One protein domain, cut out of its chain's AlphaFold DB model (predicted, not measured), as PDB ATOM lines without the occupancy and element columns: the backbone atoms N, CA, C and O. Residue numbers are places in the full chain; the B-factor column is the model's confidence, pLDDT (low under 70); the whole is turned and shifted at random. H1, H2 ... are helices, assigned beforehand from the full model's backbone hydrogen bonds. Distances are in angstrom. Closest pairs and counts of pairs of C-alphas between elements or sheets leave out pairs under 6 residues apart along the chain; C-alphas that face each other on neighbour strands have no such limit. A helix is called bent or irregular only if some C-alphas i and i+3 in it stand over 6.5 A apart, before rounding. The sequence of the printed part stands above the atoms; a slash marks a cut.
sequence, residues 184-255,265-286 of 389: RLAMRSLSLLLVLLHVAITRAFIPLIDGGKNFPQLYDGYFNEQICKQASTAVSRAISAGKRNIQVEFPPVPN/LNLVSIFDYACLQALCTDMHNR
ATOM      1  N   ARG A 184     -39.641  45.197 -19.867       82.62
ATOM      2  CA  ARG A 184     -38.978  43.898 -19.665       82.62
ATOM      3  C   ARG A 184     -38.158  43.852 -18.376       82.62
ATOM      4  O   ARG A 184     -38.012  42.777 -17.796       82.62
ATOM      5  N   LEU A 185     -37.642  44.993 -17.920       86.44
ATOM      6  CA  LEU A 185     -36.934  45.104 -16.642       86.44
ATOM      7  C   LEU A 185     -37.920  45.072 -15.466       86.44
ATOM      8  O   LEU A 185     -37.707  44.302 -14.531       86.44
ATOM      9  N   ALA A 186     -39.036  45.803 -15.561       88.69
ATOM     10  CA  ALA A 186     -40.093  45.802 -14.545       88.69
ATOM     11  C   ALA A 186     -40.708  44.405 -14.317       88.69
ATOM     12  O   ALA A 186     -40.893  43.980 -13.179       88.69
ATOM     13  N   MET A 187     -40.962  43.643 -15.388       90.81
ATOM     14  CA  MET A 187     -41.477  42.269 -15.269       90.81
ATOM     15  C   MET A 187     -40.472  41.307 -14.610       90.81
ATOM     16  O   MET A 187     -40.870  40.398 -13.881       90.81
ATOM     17  N   ARG A 188     -39.163  41.501 -14.831       92.00
ATOM     18  CA  ARG A 188     -38.110  40.671 -14.220       92.00
ATOM     19  C   ARG A 188     -37.932  40.958 -12.728       92.00
ATOM     20  O   ARG A 188     -37.807  40.010 -11.956       92.00
ATOM     21  N   SER A 189     -37.962  42.226 -12.309       94.06
ATOM     22  CA  SER A 189     -37.872  42.582 -10.886       94.06
ATOM     23  C   SER A 189     -39.111  42.149 -10.095       94.06
ATOM     24  O   SER A 189     -38.960  41.617  -8.996       94.06
ATOM     25  N   LEU A 190     -40.316  42.271 -10.670       95.12
ATOM     26  CA  LEU A 190     -41.551  41.760 -10.060       95.12
ATOM     27  C   LEU A 190     -41.485  40.241  -9.819       95.12
ATOM     28  O   LEU A 190     -41.826  39.772  -8.734       95.12
ATOM     29  N   SER A 191     -41.004  39.478 -10.808       95.31
ATOM     30  CA  SER A 191     -40.864  38.017 -10.708       95.31
ATOM     31  C   SER A 191     -39.918  37.600  -9.571       95.31
ATOM     32  O   SER A 191     -40.277  36.770  -8.735       95.31
ATOM     33  N   LEU A 192     -38.745  38.240  -9.467       96.38
ATOM     34  CA  LEU A 192     -37.796  37.988  -8.375       96.38
ATOM     35  C   LEU A 192     -38.391  38.319  -6.996       96.38
ATOM     36  O   LEU A 192     -38.210  37.550  -6.054       96.38
ATOM     37  N   LEU A 193     -39.136  39.424  -6.879       96.50
ATOM     38  CA  LEU A 193     -39.787  39.815  -5.628       96.50
ATOM     39  C   LEU A 193     -40.856  38.798  -5.195       96.50
ATOM     40  O   LEU A 193     -40.920  38.455  -4.015       96.50
ATOM     41  N   LEU A 194     -41.643  38.262  -6.134       96.19
ATOM     42  CA  LEU A 194     -42.626  37.207  -5.855       96.19
ATOM     43  C   LEU A 194     -41.966  35.900  -5.389       96.19
ATOM     44  O   LEU A 194     -42.447  35.288  -4.436       96.19
ATOM     45  N   VAL A 195     -40.846  35.492  -5.998       96.56
ATOM     46  CA  VAL A 195     -40.087  34.302  -5.568       96.56
ATOM     47  C   VAL A 195     -39.524  34.486  -4.155       96.56
ATOM     48  O   VAL A 195     -39.695  33.608  -3.309       96.56
ATOM     49  N   LEU A 196     -38.908  35.636  -3.863       95.94
ATOM     50  CA  LEU A 196     -38.372  35.936  -2.529       95.94
ATOM     51  C   LEU A 196     -39.477  35.987  -1.462       95.94
ATOM     52  O   LEU A 196     -39.303  35.430  -0.377       95.94
ATOM     53  N   LEU A 197     -40.632  36.579  -1.783       96.00
ATOM     54  CA  LEU A 197     -41.805  36.587  -0.910       96.00
ATOM     55  C   LEU A 197     -42.311  35.163  -0.629       96.00
ATOM     56  O   LEU A 197     -42.618  34.838   0.515       96.00
ATOM     57  N   HIS A 198     -42.346  34.289  -1.638       93.88
ATOM     58  CA  HIS A 198     -42.785  32.904  -1.467       93.88
ATOM     59  C   HIS A 198     -41.812  32.086  -0.594       93.88
ATOM     60  O   HIS A 198     -42.251  31.323   0.268       93.88
ATOM     61  N   VAL A 199     -40.496  32.298  -0.733       92.69
ATOM     62  CA  VAL A 199     -39.471  31.682   0.136       92.69
ATOM     63  C   VAL A 199     -39.556  32.203   1.578       92.69
ATOM     64  O   VAL A 199     -39.381  31.430   2.520       92.69
ATOM     65  N   ALA A 200     -39.863  33.488   1.779       92.88
ATOM     66  CA  ALA A 200     -40.080  34.051   3.113       92.88
ATOM     67  C   ALA A 200     -41.344  33.480   3.784       92.88
ATOM     68  O   ALA A 200     -41.284  33.042   4.933       92.88
ATOM     69  N   ILE A 201     -42.465  33.424   3.055       89.81
ATOM     70  CA  ILE A 201     -43.740  32.868   3.534       89.81
ATOM     71  C   ILE A 201     -43.583  31.389   3.903       89.81
ATOM     72  O   ILE A 201     -43.900  31.000   5.022       89.81
ATOM     73  N   THR A 202     -43.054  30.564   2.995       83.75
ATOM     74  CA  THR A 202     -42.867  29.124   3.250       83.75
ATOM     75  C   THR A 202     -41.985  28.868   4.472       83.75
ATOM     76  O   THR A 202     -42.367  28.079   5.333       83.75
ATOM     77  N   ARG A 203     -40.869  29.597   4.629       79.88
ATOM     78  CA  ARG A 203     -40.005  29.487   5.820       79.88
ATOM     79  C   ARG A 203     -40.675  29.930   7.122       79.88
ATOM     80  O   ARG A 203     -40.363  29.357   8.161       79.88
ATOM     81  N   ALA A 204     -41.603  30.885   7.083       76.88
ATOM     82  CA  ALA A 204     -42.378  31.280   8.262       76.88
ATOM     83  C   ALA A 204     -43.374  30.194   8.723       76.88
ATOM     84  O   ALA A 204     -43.706  30.144   9.905       76.88
ATOM     85  N   PHE A 205     -43.814  29.306   7.822       70.25
ATOM     86  CA  PHE A 205     -44.746  28.216   8.135       70.25
ATOM     87  C   PHE A 205     -44.083  26.872   8.481       70.25
ATOM     88  O   PHE A 205     -44.745  26.037   9.095       70.25
ATOM     89  N   ILE A 206     -42.789  26.673   8.193       64.94
ATOM     90  CA  ILE A 206     -42.015  25.499   8.657       64.94
ATOM     91  C   ILE A 206     -42.225  25.209  10.163       64.94
ATOM     92  O   ILE A 206     -42.669  24.106  10.477       64.94
ATOM     93  N   PRO A 207     -42.049  26.164  11.107       57.50
ATOM     94  CA  PRO A 207     -42.246  25.899  12.541       57.50
ATOM     95  C   PRO A 207     -43.707  25.662  12.979       57.50
ATOM     96  O   PRO A 207     -43.941  25.390  14.155       57.50
ATOM     97  N   LEU A 208     -44.693  25.765  12.074       59.31
ATOM     98  CA  LEU A 208     -46.061  25.275  12.303       59.31
ATOM     99  C   LEU A 208     -46.262  23.834  11.800       59.31
ATOM    100  O   LEU A 208     -47.158  23.150  12.288       59.31
ATOM    101  N   ILE A 209     -45.458  23.384  10.831       61.22
ATOM    102  CA  ILE A 209     -45.569  22.068  10.182       61.22
ATOM    103  C   ILE A 209     -44.663  21.031  10.865       61.22
ATOM    104  O   ILE A 209     -45.102  19.903  11.066       61.22
ATOM    105  N   ASP A 210     -43.464  21.423  11.311       52.28
ATOM    106  CA  ASP A 210     -42.508  20.569  12.050       52.28
ATOM    107  C   ASP A 210     -43.016  20.111  13.437       52.28
ATOM    108  O   ASP A 210     -42.347  19.352  14.135       52.28
ATOM    109  N   GLY A 211     -44.194  20.582  13.855       52.03
ATOM    110  CA  GLY A 211     -44.722  20.411  15.202       52.03
ATOM    111  C   GLY A 211     -44.124  21.431  16.172       52.03
ATOM    112  O   GLY A 211     -42.911  21.589  16.300       52.03
ATOM    113  N   GLY A 212     -44.990  22.144  16.897       51.97
ATOM    114  CA  GLY A 212     -44.542  23.055  17.949       51.97
ATOM    115  C   GLY A 212     -43.685  22.310  18.980       51.97
ATOM    116  O   GLY A 212     -44.043  21.210  19.394       51.97
ATOM    117  N   LYS A 213     -42.581  22.935  19.418       58.22
ATOM    118  CA  LYS A 213     -41.444  22.366  20.187       58.22
ATOM    119  C   LYS A 213     -41.766  21.709  21.553       58.22
ATOM    120  O   LYS A 213     -40.855  21.395  22.308       58.22
ATOM    121  N   ASN A 214     -43.045  21.531  21.876       55.50
ATOM    122  CA  ASN A 214     -43.584  20.959  23.107       55.50
ATOM    123  C   ASN A 214     -44.648  19.873  22.817       55.50
ATOM    124  O   ASN A 214     -45.609  19.749  23.576       55.50
ATOM    125  N   PHE A 215     -44.534  19.118  21.715       54.91
ATOM    126  CA  PHE A 215     -45.385  17.937  21.525       54.91
ATOM    127  C   PHE A 215     -45.124  16.951  22.688       54.91
ATOM    128  O   PHE A 215     -43.961  16.765  23.057       54.91
ATOM    129  N   PRO A 216     -46.146  16.366  23.344       65.50
ATOM    130  CA  PRO A 216     -45.901  15.565  24.542       65.50
ATOM    131  C   PRO A 216     -45.079  14.308  24.229       65.50
ATOM    132  O   PRO A 216     -45.480  13.509  23.386       65.50
ATOM    133  N   GLN A 217     -43.991  14.077  24.976       65.62
ATOM    134  CA  GLN A 217     -43.054  12.948  24.782       65.62
ATOM    135  C   GLN A 217     -43.711  11.553  24.808       65.62
ATOM    136  O   GLN A 217     -43.131  10.580  24.333       65.62
ATOM    137  N   LEU A 218     -44.935  11.442  25.333       62.38
ATOM    138  CA  LEU A 218     -45.759  10.234  25.236       62.38
ATOM    139  C   LEU A 218     -46.014   9.827  23.769       62.38
ATOM    140  O   LEU A 218     -45.999   8.644  23.436       62.38
ATOM    141  N   TYR A 219     -46.218  10.814  22.893       66.62
ATOM    142  CA  TYR A 219     -46.464  10.621  21.467       66.62
ATOM    143  C   TYR A 219     -45.175  10.433  20.657       66.62
ATOM    144  O   TYR A 219     -45.219   9.730  19.650       66.62
ATOM    145  N   ASP A 220     -44.024  10.944  21.117       68.81
ATOM    146  CA  ASP A 220     -42.711  10.677  20.492       68.81
ATOM    147  C   ASP A 220     -42.380   9.179  20.461       68.81
ATOM    148  O   ASP A 220     -41.636   8.732  19.592       68.81
ATOM    149  N   GLY A 221     -42.925   8.390  21.396       69.94
ATOM    150  CA  GLY A 221     -42.828   6.927  21.391       69.94
ATOM    151  C   GLY A 221     -43.793   6.239  20.415       69.94
ATOM    152  O   GLY A 221     -43.490   5.149  19.937       69.94
ATOM    153  N   TYR A 222     -44.928   6.873  20.100       67.88
ATOM    154  CA  TYR A 222     -45.970   6.323  19.227       67.88
ATOM    155  C   TYR A 222     -45.699   6.632  17.749       67.88
ATOM    156  O   TYR A 222     -45.682   5.731  16.919       67.88
ATOM    157  N   PHE A 223     -45.397   7.893  17.429       69.44
ATOM    158  CA  PHE A 223     -45.021   8.328  16.079       69.44
ATOM    159  C   PHE A 223     -43.544   8.047  15.745       69.44
ATOM    160  O   PHE A 223     -43.048   8.448  14.693       69.44
ATOM    161  N   ASN A 224     -42.828   7.341  16.626       76.06
ATOM    162  CA  ASN A 224     -41.450   6.934  16.393       76.06
ATOM    163  C   ASN A 224     -41.350   5.928  15.238       76.06
ATOM    164  O   ASN A 224     -42.168   5.013  15.114       76.06
ATOM    165  N   GLU A 225     -40.235   5.970  14.505       81.50
ATOM    166  CA  GLU A 225     -39.891   4.949  13.504       81.50
ATOM    167  C   GLU A 225     -39.895   3.517  14.077       81.50
ATOM    168  O   GLU A 225     -39.992   2.548  13.326       81.50
ATOM    169  N   GLN A 226     -39.774   3.360  15.402       84.44
ATOM    170  CA  GLN A 226     -39.781   2.069  16.092       84.44
ATOM    171  C   GLN A 226     -41.033   1.229  15.818       84.44
ATOM    172  O   GLN A 226     -40.880   0.027  15.602       84.44
ATOM    173  N   ILE A 227     -42.241   1.810  15.779       85.19
ATOM    174  CA  ILE A 227     -43.459   1.030  15.489       85.19
ATOM    175  C   ILE A 227     -43.425   0.515  14.044       85.19
ATOM    176  O   ILE A 227     -43.665  -0.669  13.809       85.19
ATOM    177  N   CYS A 228     -43.012   1.342  13.081       86.31
ATOM    178  CA  CYS A 228     -42.907   0.921  11.681       86.31
ATOM    179  C   CYS A 228     -41.752  -0.062  11.431       86.31
ATOM    180  O   CYS A 228     -41.906  -0.986  10.637       86.31
ATOM    181  N   LYS A 229     -40.635   0.048  12.164       88.56
ATOM    182  CA  LYS A 229     -39.533  -0.934  12.154       88.56
ATOM    183  C   LYS A 229     -39.941  -2.273  12.779       88.56
ATOM    184  O   LYS A 229     -39.502  -3.327  12.317       88.56
ATOM    185  N   GLN A 230     -40.802  -2.263  13.799       90.00
ATOM    186  CA  GLN A 230     -41.398  -3.484  14.350       90.00
ATOM    187  C   GLN A 230     -42.391  -4.105  13.358       90.00
ATOM    188  O   GLN A 230     -42.285  -5.300  13.083       90.00
ATOM    189  N   ALA A 231     -43.269  -3.302  12.749       90.56
ATOM    190  CA  ALA A 231     -44.213  -3.756  11.729       90.56
ATOM    191  C   ALA A 231     -43.501  -4.352  10.503       90.56
ATOM    192  O   ALA A 231     -43.837  -5.461  10.092       90.56
ATOM    193  N   SER A 232     -42.466  -3.696   9.962       92.31
ATOM    194  CA  SER A 232     -41.696  -4.232   8.829       92.31
ATOM    195  C   SER A 232     -40.944  -5.509   9.187       92.31
ATOM    196  O   SER A 232     -40.970  -6.466   8.414       92.31
ATOM    197  N   THR A 233     -40.370  -5.602  10.391       94.31
ATOM    198  CA  THR A 233     -39.755  -6.845  10.890       94.31
ATOM    199  C   THR A 233     -40.783  -7.975  11.041       94.31
ATOM    200  O   THR A 233     -40.485  -9.130  10.731       94.31
ATOM    201  N   ALA A 234     -41.996  -7.666  11.499       93.88
ATOM    202  CA  ALA A 234     -43.071  -8.635  11.694       93.88
ATOM    203  C   ALA A 234     -43.637  -9.142  10.353       93.88
ATOM    204  O   ALA A 234     -43.723 -10.354  10.146       93.88
ATOM    205  N   VAL A 235     -43.927  -8.234   9.414       94.75
ATOM    206  CA  VAL A 235     -44.349  -8.557   8.040       94.75
ATOM    207  C   VAL A 235     -43.263  -9.352   7.311       94.75
ATOM    208  O   VAL A 235     -43.566 -10.393   6.735       94.75
ATOM    209  N   SER A 236     -41.988  -8.955   7.428       93.25
ATOM    210  CA  SER A 236     -40.846  -9.706   6.876       93.25
ATOM    211  C   SER A 236     -40.851 -11.168   7.315       93.25
ATOM    212  O   SER A 236     -40.727 -12.065   6.488       93.25
ATOM    213  N   ARG A 237     -41.017 -11.417   8.621       95.06
ATOM    214  CA  ARG A 237     -41.026 -12.776   9.185       95.06
ATOM    215  C   ARG A 237     -42.237 -13.583   8.730       95.06
ATOM    216  O   ARG A 237     -42.096 -14.778   8.499       95.06
ATOM    217  N   ALA A 238     -43.399 -12.951   8.572       95.19
ATOM    218  CA  ALA A 238     -44.584 -13.609   8.031       95.19
ATOM    219  C   ALA A 238     -44.388 -14.011   6.553       95.19
ATOM    220  O   ALA A 238     -44.696 -15.147   6.193       95.19
ATOM    221  N   ILE A 239     -43.794 -13.138   5.728       94.75
ATOM    222  CA  ILE A 239     -43.439 -13.437   4.328       94.75
ATOM    223  C   ILE A 239     -42.424 -14.588   4.258       94.75
ATOM    224  O   ILE A 239     -42.666 -15.563   3.550       94.75
ATOM    225  N   SER A 240     -41.340 -14.536   5.043       93.62
ATOM    226  CA  SER A 240     -40.349 -15.624   5.128       93.62
ATOM    227  C   SER A 240     -40.924 -16.939   5.673       93.62
ATOM    228  O   SER A 240     -40.378 -17.998   5.394       93.62
ATOM    229  N   ALA A 241     -42.037 -16.899   6.413       95.44
ATOM    230  CA  ALA A 241     -42.794 -18.076   6.847       95.44
ATOM    231  C   ALA A 241     -43.887 -18.510   5.840       95.44
ATOM    232  O   ALA A 241     -44.799 -19.260   6.191       95.44
ATOM    233  N   GLY A 242     -43.847 -18.007   4.599       96.19
ATOM    234  CA  GLY A 242     -44.768 -18.373   3.520       96.19
ATOM    235  C   GLY A 242     -46.204 -17.850   3.673       96.19
ATOM    236  O   GLY A 242     -47.094 -18.283   2.932       96.19
ATOM    237  N   LYS A 243     -46.473 -16.933   4.616       95.31
ATOM    238  CA  LYS A 243     -47.814 -16.373   4.843       95.31
ATOM    239  C   LYS A 243     -48.186 -15.415   3.708       95.31
ATOM    240  O   LYS A 243     -47.617 -14.338   3.576       95.31
ATOM    241  N   ARG A 244     -49.178 -15.808   2.899       92.12
ATOM    242  CA  ARG A 244     -49.663 -15.029   1.737       92.12
ATOM    243  C   ARG A 244     -50.734 -13.991   2.078       92.12
ATOM    244  O   ARG A 244     -50.929 -13.054   1.319       92.12
ATOM    245  N   ASN A 245     -51.419 -14.167   3.207       93.44
ATOM    246  CA  ASN A 245     -52.394 -13.221   3.736       93.44
ATOM    247  C   ASN A 245     -51.817 -12.662   5.039       93.44
ATOM    248  O   ASN A 245     -51.565 -13.434   5.963       93.44
ATOM    249  N   ILE A 246     -51.599 -11.350   5.109       92.94
ATOM    250  CA  ILE A 246     -51.057 -10.677   6.293       92.94
ATOM    251  C   ILE A 246     -51.967  -9.491   6.616       92.94
ATOM    252  O   ILE A 246     -52.098  -8.572   5.812       92.94
ATOM    253  N   GLN A 247     -52.591  -9.526   7.793       92.44
ATOM    254  CA  GLN A 247     -53.322  -8.402   8.376       92.44
ATOM    255  C   GLN A 247     -52.421  -7.765   9.438       92.44
ATOM    256  O   GLN A 247     -51.945  -8.460  10.335       92.44
ATOM    257  N   VAL A 248     -52.158  -6.464   9.310       88.31
ATOM    258  CA  VAL A 248     -51.403  -5.687  10.302       88.31
ATOM    259  C   VAL A 248     -52.406  -4.899  11.130       88.31
ATOM    260  O   VAL A 248     -53.058  -3.992  10.616       88.31
ATOM    261  N   GLU A 249     -52.537  -5.260  12.401       88.38
ATOM    262  CA  GLU A 249     -53.354  -4.528  13.366       88.38
ATOM    263  C   GLU A 249     -52.445  -3.598  14.167       88.38
ATOM    264  O   GLU A 249     -51.618  -4.044  14.967       88.38
ATOM    265  N   PHE A 250     -52.575  -2.297  13.917       83.25
ATOM    266  CA  PHE A 250     -51.969  -1.273  14.758       83.25
ATOM    267  C   PHE A 250     -52.800  -1.113  16.043       83.25
ATOM    268  O   PHE A 250     -54.021  -1.292  16.002       83.25
ATOM    269  N   PRO A 251     -52.178  -0.788  17.191       79.81
ATOM    270  CA  PRO A 251     -52.935  -0.433  18.386       79.81
ATOM    271  C   PRO A 251     -53.823   0.798  18.122       79.81
ATOM    272  O   PRO A 251     -53.521   1.596  17.232       79.81
ATOM    273  N   PRO A 252     -54.903   1.000  18.896       78.12
ATOM    274  CA  PRO A 252     -55.610   2.272  18.879       78.12
ATOM    275  C   PRO A 252     -54.677   3.381  19.383       78.12
ATOM    276  O   PRO A 252     -53.992   3.214  20.397       78.12
ATOM    277  N   VAL A 253     -54.674   4.524  18.691       78.25
ATOM    278  CA  VAL A 253     -53.930   5.719  19.121       78.25
ATOM    279  C   VAL A 253     -54.399   6.107  20.533       78.25
ATOM    280  O   VAL A 253     -55.612   6.171  20.755       78.25
ATOM    281  N   PRO A 254     -53.489   6.348  21.501       72.19
ATOM    282  CA  PRO A 254     -53.876   6.732  22.856       72.19
ATOM    283  C   PRO A 254     -54.774   7.977  22.838       72.19
ATOM    284  O   PRO A 254     -54.560   8.902  22.058       72.19
ATOM    285  N   ASN A 255     -55.818   7.934  23.667       55.44
ATOM    286  CA  ASN A 255     -57.090   8.610  23.414       55.44
ATOM    287  C   ASN A 255     -56.969  10.133  23.187       55.44
ATOM    288  O   ASN A 255     -56.651  10.887  24.106       55.44
ATOM    289  N   LEU A 265     -55.948  16.644  13.284       50.06
ATOM    290  CA  LEU A 265     -56.102  15.173  13.309       50.06
ATOM    291  C   LEU A 265     -55.460  14.436  12.114       50.06
ATOM    292  O   LEU A 265     -55.246  13.226  12.182       50.06
ATOM    293  N   ASN A 266     -55.117  15.149  11.038       51.28
ATOM    294  CA  ASN A 266     -54.501  14.603   9.825       51.28
ATOM    295  C   ASN A 266     -53.168  13.868  10.079       51.28
ATOM    296  O   ASN A 266     -52.756  13.066   9.247       51.28
ATOM    297  N   LEU A 267     -52.487  14.106  11.208       54.78
ATOM    298  CA  LEU A 267     -51.237  13.407  11.538       54.78
ATOM    299  C   LEU A 267     -51.423  11.892  11.733       54.78
ATOM    300  O   LEU A 267     -50.511  11.132  11.415       54.78
ATOM    301  N   VAL A 268     -52.598  11.436  12.186       57.41
ATOM    302  CA  VAL A 268     -52.876   9.998  12.367       57.41
ATOM    303  C   VAL A 268     -52.898   9.274  11.018       57.41
ATOM    304  O   VAL A 268     -52.203   8.276  10.840       57.41
ATOM    305  N   SER A 269     -53.615   9.816  10.029       58.47
ATOM    306  CA  SER A 269     -53.661   9.232   8.684       58.47
ATOM    307  C   SER A 269     -52.337   9.371   7.928       58.47
ATOM    308  O   SER A 269     -52.014   8.501   7.120       58.47
ATOM    309  N   ILE A 270     -51.538  10.408   8.210       63.38
ATOM    310  CA  ILE A 270     -50.170  10.541   7.683       63.38
ATOM    311  C   ILE A 270     -49.250   9.452   8.256       63.38
ATOM    312  O   ILE A 270     -48.483   8.865   7.494       63.38
ATOM    313  N   PHE A 271     -49.335   9.140   9.554       68.12
ATOM    314  CA  PHE A 271     -48.533   8.072  10.157       68.12
ATOM    315  C   PHE A 271     -48.913   6.690   9.614       68.12
ATOM    316  O   PHE A 271     -48.034   5.972   9.135       68.12
ATOM    317  N   ASP A 272     -50.210   6.353   9.601       73.94
ATOM    318  CA  ASP A 272     -50.713   5.096   9.025       73.94
ATOM    319  C   ASP A 272     -50.227   4.931   7.569       73.94
ATOM    320  O   ASP A 272     -49.718   3.874   7.185       73.94
ATOM    321  N   TYR A 273     -50.301   6.001   6.763       73.88
ATOM    322  CA  TYR A 273     -49.850   5.993   5.371       73.88
ATOM    323  C   TYR A 273     -48.326   5.860   5.230       73.88
ATOM    324  O   TYR A 273     -47.865   5.048   4.432       73.88
ATOM    325  N   ALA A 274     -47.532   6.598   6.012       75.19
ATOM    326  CA  ALA A 274     -46.069   6.515   5.975       75.19
ATOM    327  C   ALA A 274     -45.559   5.125   6.395       75.19
ATOM    328  O   ALA A 274     -44.634   4.584   5.784       75.19
ATOM    329  N   CYS A 275     -46.203   4.509   7.389       79.50
ATOM    330  CA  CYS A 275     -45.896   3.157   7.847       79.50
ATOM    331  C   CYS A 275     -46.197   2.111   6.756       79.50
ATOM    332  O   CYS A 275     -45.365   1.246   6.469       79.50
ATOM    333  N   LEU A 276     -47.352   2.230   6.088       82.62
ATOM    334  CA  LEU A 276     -47.726   1.394   4.940       82.62
ATOM    335  C   LEU A 276     -46.822   1.629   3.719       82.62
ATOM    336  O   LEU A 276     -46.464   0.674   3.033       82.62
ATOM    337  N   GLN A 277     -46.401   2.868   3.460       81.75
ATOM    338  CA  GLN A 277     -45.486   3.196   2.368       81.75
ATOM    339  C   GLN A 277     -44.105   2.569   2.596       81.75
ATOM    340  O   GLN A 277     -43.582   1.917   1.694       81.75
ATOM    341  N   ALA A 278     -43.552   2.675   3.810       78.94
ATOM    342  CA  ALA A 278     -42.291   2.027   4.176       78.94
ATOM    343  C   ALA A 278     -42.364   0.492   4.046       78.94
ATOM    344  O   ALA A 278     -41.432  -0.124   3.527       78.94
ATOM    345  N   LEU A 279     -43.487  -0.119   4.448       82.69
ATOM    346  CA  LEU A 279     -43.763  -1.546   4.242       82.69
ATOM    347  C   LEU A 279     -43.774  -1.930   2.753       82.69
ATOM    348  O   LEU A 279     -43.113  -2.890   2.360       82.69
ATOM    349  N   CYS A 280     -44.485  -1.174   1.914       83.94
ATOM    350  CA  CYS A 280     -44.536  -1.415   0.472       83.94
ATOM    351  C   CYS A 280     -43.162  -1.261  -0.199       83.94
ATOM    352  O   CYS A 280     -42.810  -2.077  -1.049       83.94
ATOM    353  N   THR A 281     -42.364  -0.264   0.195       82.12
ATOM    354  CA  THR A 281     -41.006  -0.064  -0.334       82.12
ATOM    355  C   THR A 281     -40.050  -1.186   0.081       82.12
ATOM    356  O   THR A 281     -39.300  -1.672  -0.763       82.12
ATOM    357  N   ASP A 282     -40.094  -1.658   1.331       78.62
ATOM    358  CA  ASP A 282     -39.268  -2.793   1.770       78.62
ATOM    359  C   ASP A 282     -39.638  -4.100   1.046       78.62
ATOM    360  O   ASP A 282     -38.752  -4.850   0.636       78.62
ATOM    361  N   MET A 283     -40.931  -4.347   0.802       77.19
ATOM    362  CA  MET A 283     -41.370  -5.488  -0.012       77.19
ATOM    363  C   MET A 283     -40.936  -5.365  -1.480       77.19
ATOM    364  O   MET A 283     -40.526  -6.362  -2.070       77.19
ATOM    365  N   HIS A 284     -41.000  -4.166  -2.072       78.69
ATOM    366  CA  HIS A 284     -40.636  -3.938  -3.476       78.69
ATOM    367  C   HIS A 284     -39.126  -4.061  -3.737       78.69
ATOM    368  O   HIS A 284     -38.721  -4.535  -4.795       78.69
ATOM    369  N   ASN A 285     -38.290  -3.676  -2.769       77.25
ATOM    370  CA  ASN A 285     -36.830  -3.709  -2.906       77.25
ATOM    371  C   ASN A 285     -36.217  -5.118  -2.780       77.25
ATOM    372  O   ASN A 285     -35.031  -5.295  -3.069       77.25
ATOM    373  N   ARG A 286     -36.987  -6.128  -2.352       72.12
ATOM    374  CA  ARG A 286     -36.510  -7.514  -2.229       72.12
ATOM    375  C   ARG A 286     -36.492  -8.197  -3.589       72.12
ATOM    376  O   ARG A 286     -37.511  -8.284  -4.272       72.12
TER     377      ARG A 286
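AT A GLANCE: This is residues 184 to 255 and 265 to 286 of the 389 residues of an uncharacterized protein of Thalassiosira oceanica (UniProt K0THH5). One long helix, H1, sticks out as a free arm from a small body in which two shorter helices, H3 and H4, pack on each other over part of their lengths. The short H2 follows the arm at the body's near end, and past H3 the unnamed stretch 241 to 255 folds back. The printed part has 94 residues, with four named helices in the order H1, H2, H3, H4 and no named strand; the class is all helix. The whole is extended, with a radius of gyration of the C-alphas of 21.0 A and spans of 68 by 34 by 17 A.

HOW THE PARTS SIT: Residues 184 to 217 stand free, of which 184 to 209 belong to H1. H1 is apart from H2, residues 217 to 220, from H3, residues 225 to 240, and from H4, residues 266 to 284. H2 is apart from H3 and H4. H3 touches H4 with residues 228 to 235 alone, and H4 touches H3 with residues 275 to 282 alone. Their closest C-alphas, those of Cys 228 and Cys 275, are 5.4 A apart. H3 and H4 run the same way at a tilt of 37 degrees, only just steep. Every O i to N i+4 pair is within hydrogen-bond range in H3 and H4, and 20 of 22 in H1; H2 is too short for such a pair.

IN THESE COORDINATES: H1 measures 37.6 A from C-alpha 184 at (-38.978, 43.898, -19.665) to C-alpha 209; it is only just irregular, with C-alphas 204 and 207 6.9 A apart. H2 measures 4.9 A. H3 measures 22.2 A, and H4 26.7 A, ending at C-alpha 284 at (-40.636, -3.938, -3.476).

THE WHOLE: The C-alphas farthest apart, those of Leu 185 and Ala 241, are 67.7 A apart. Residues 256 to 264 are not printed; C-alphas 255 and 265 are 12.1 A apart across this cut, in the link from H3 to H4. The link from H1 to H2 is short and that from H2 to H3 is tight. The mean pLDDT of the printed part is 79.6; residues 206 to 223, 255 and 265 to 271 are under 70.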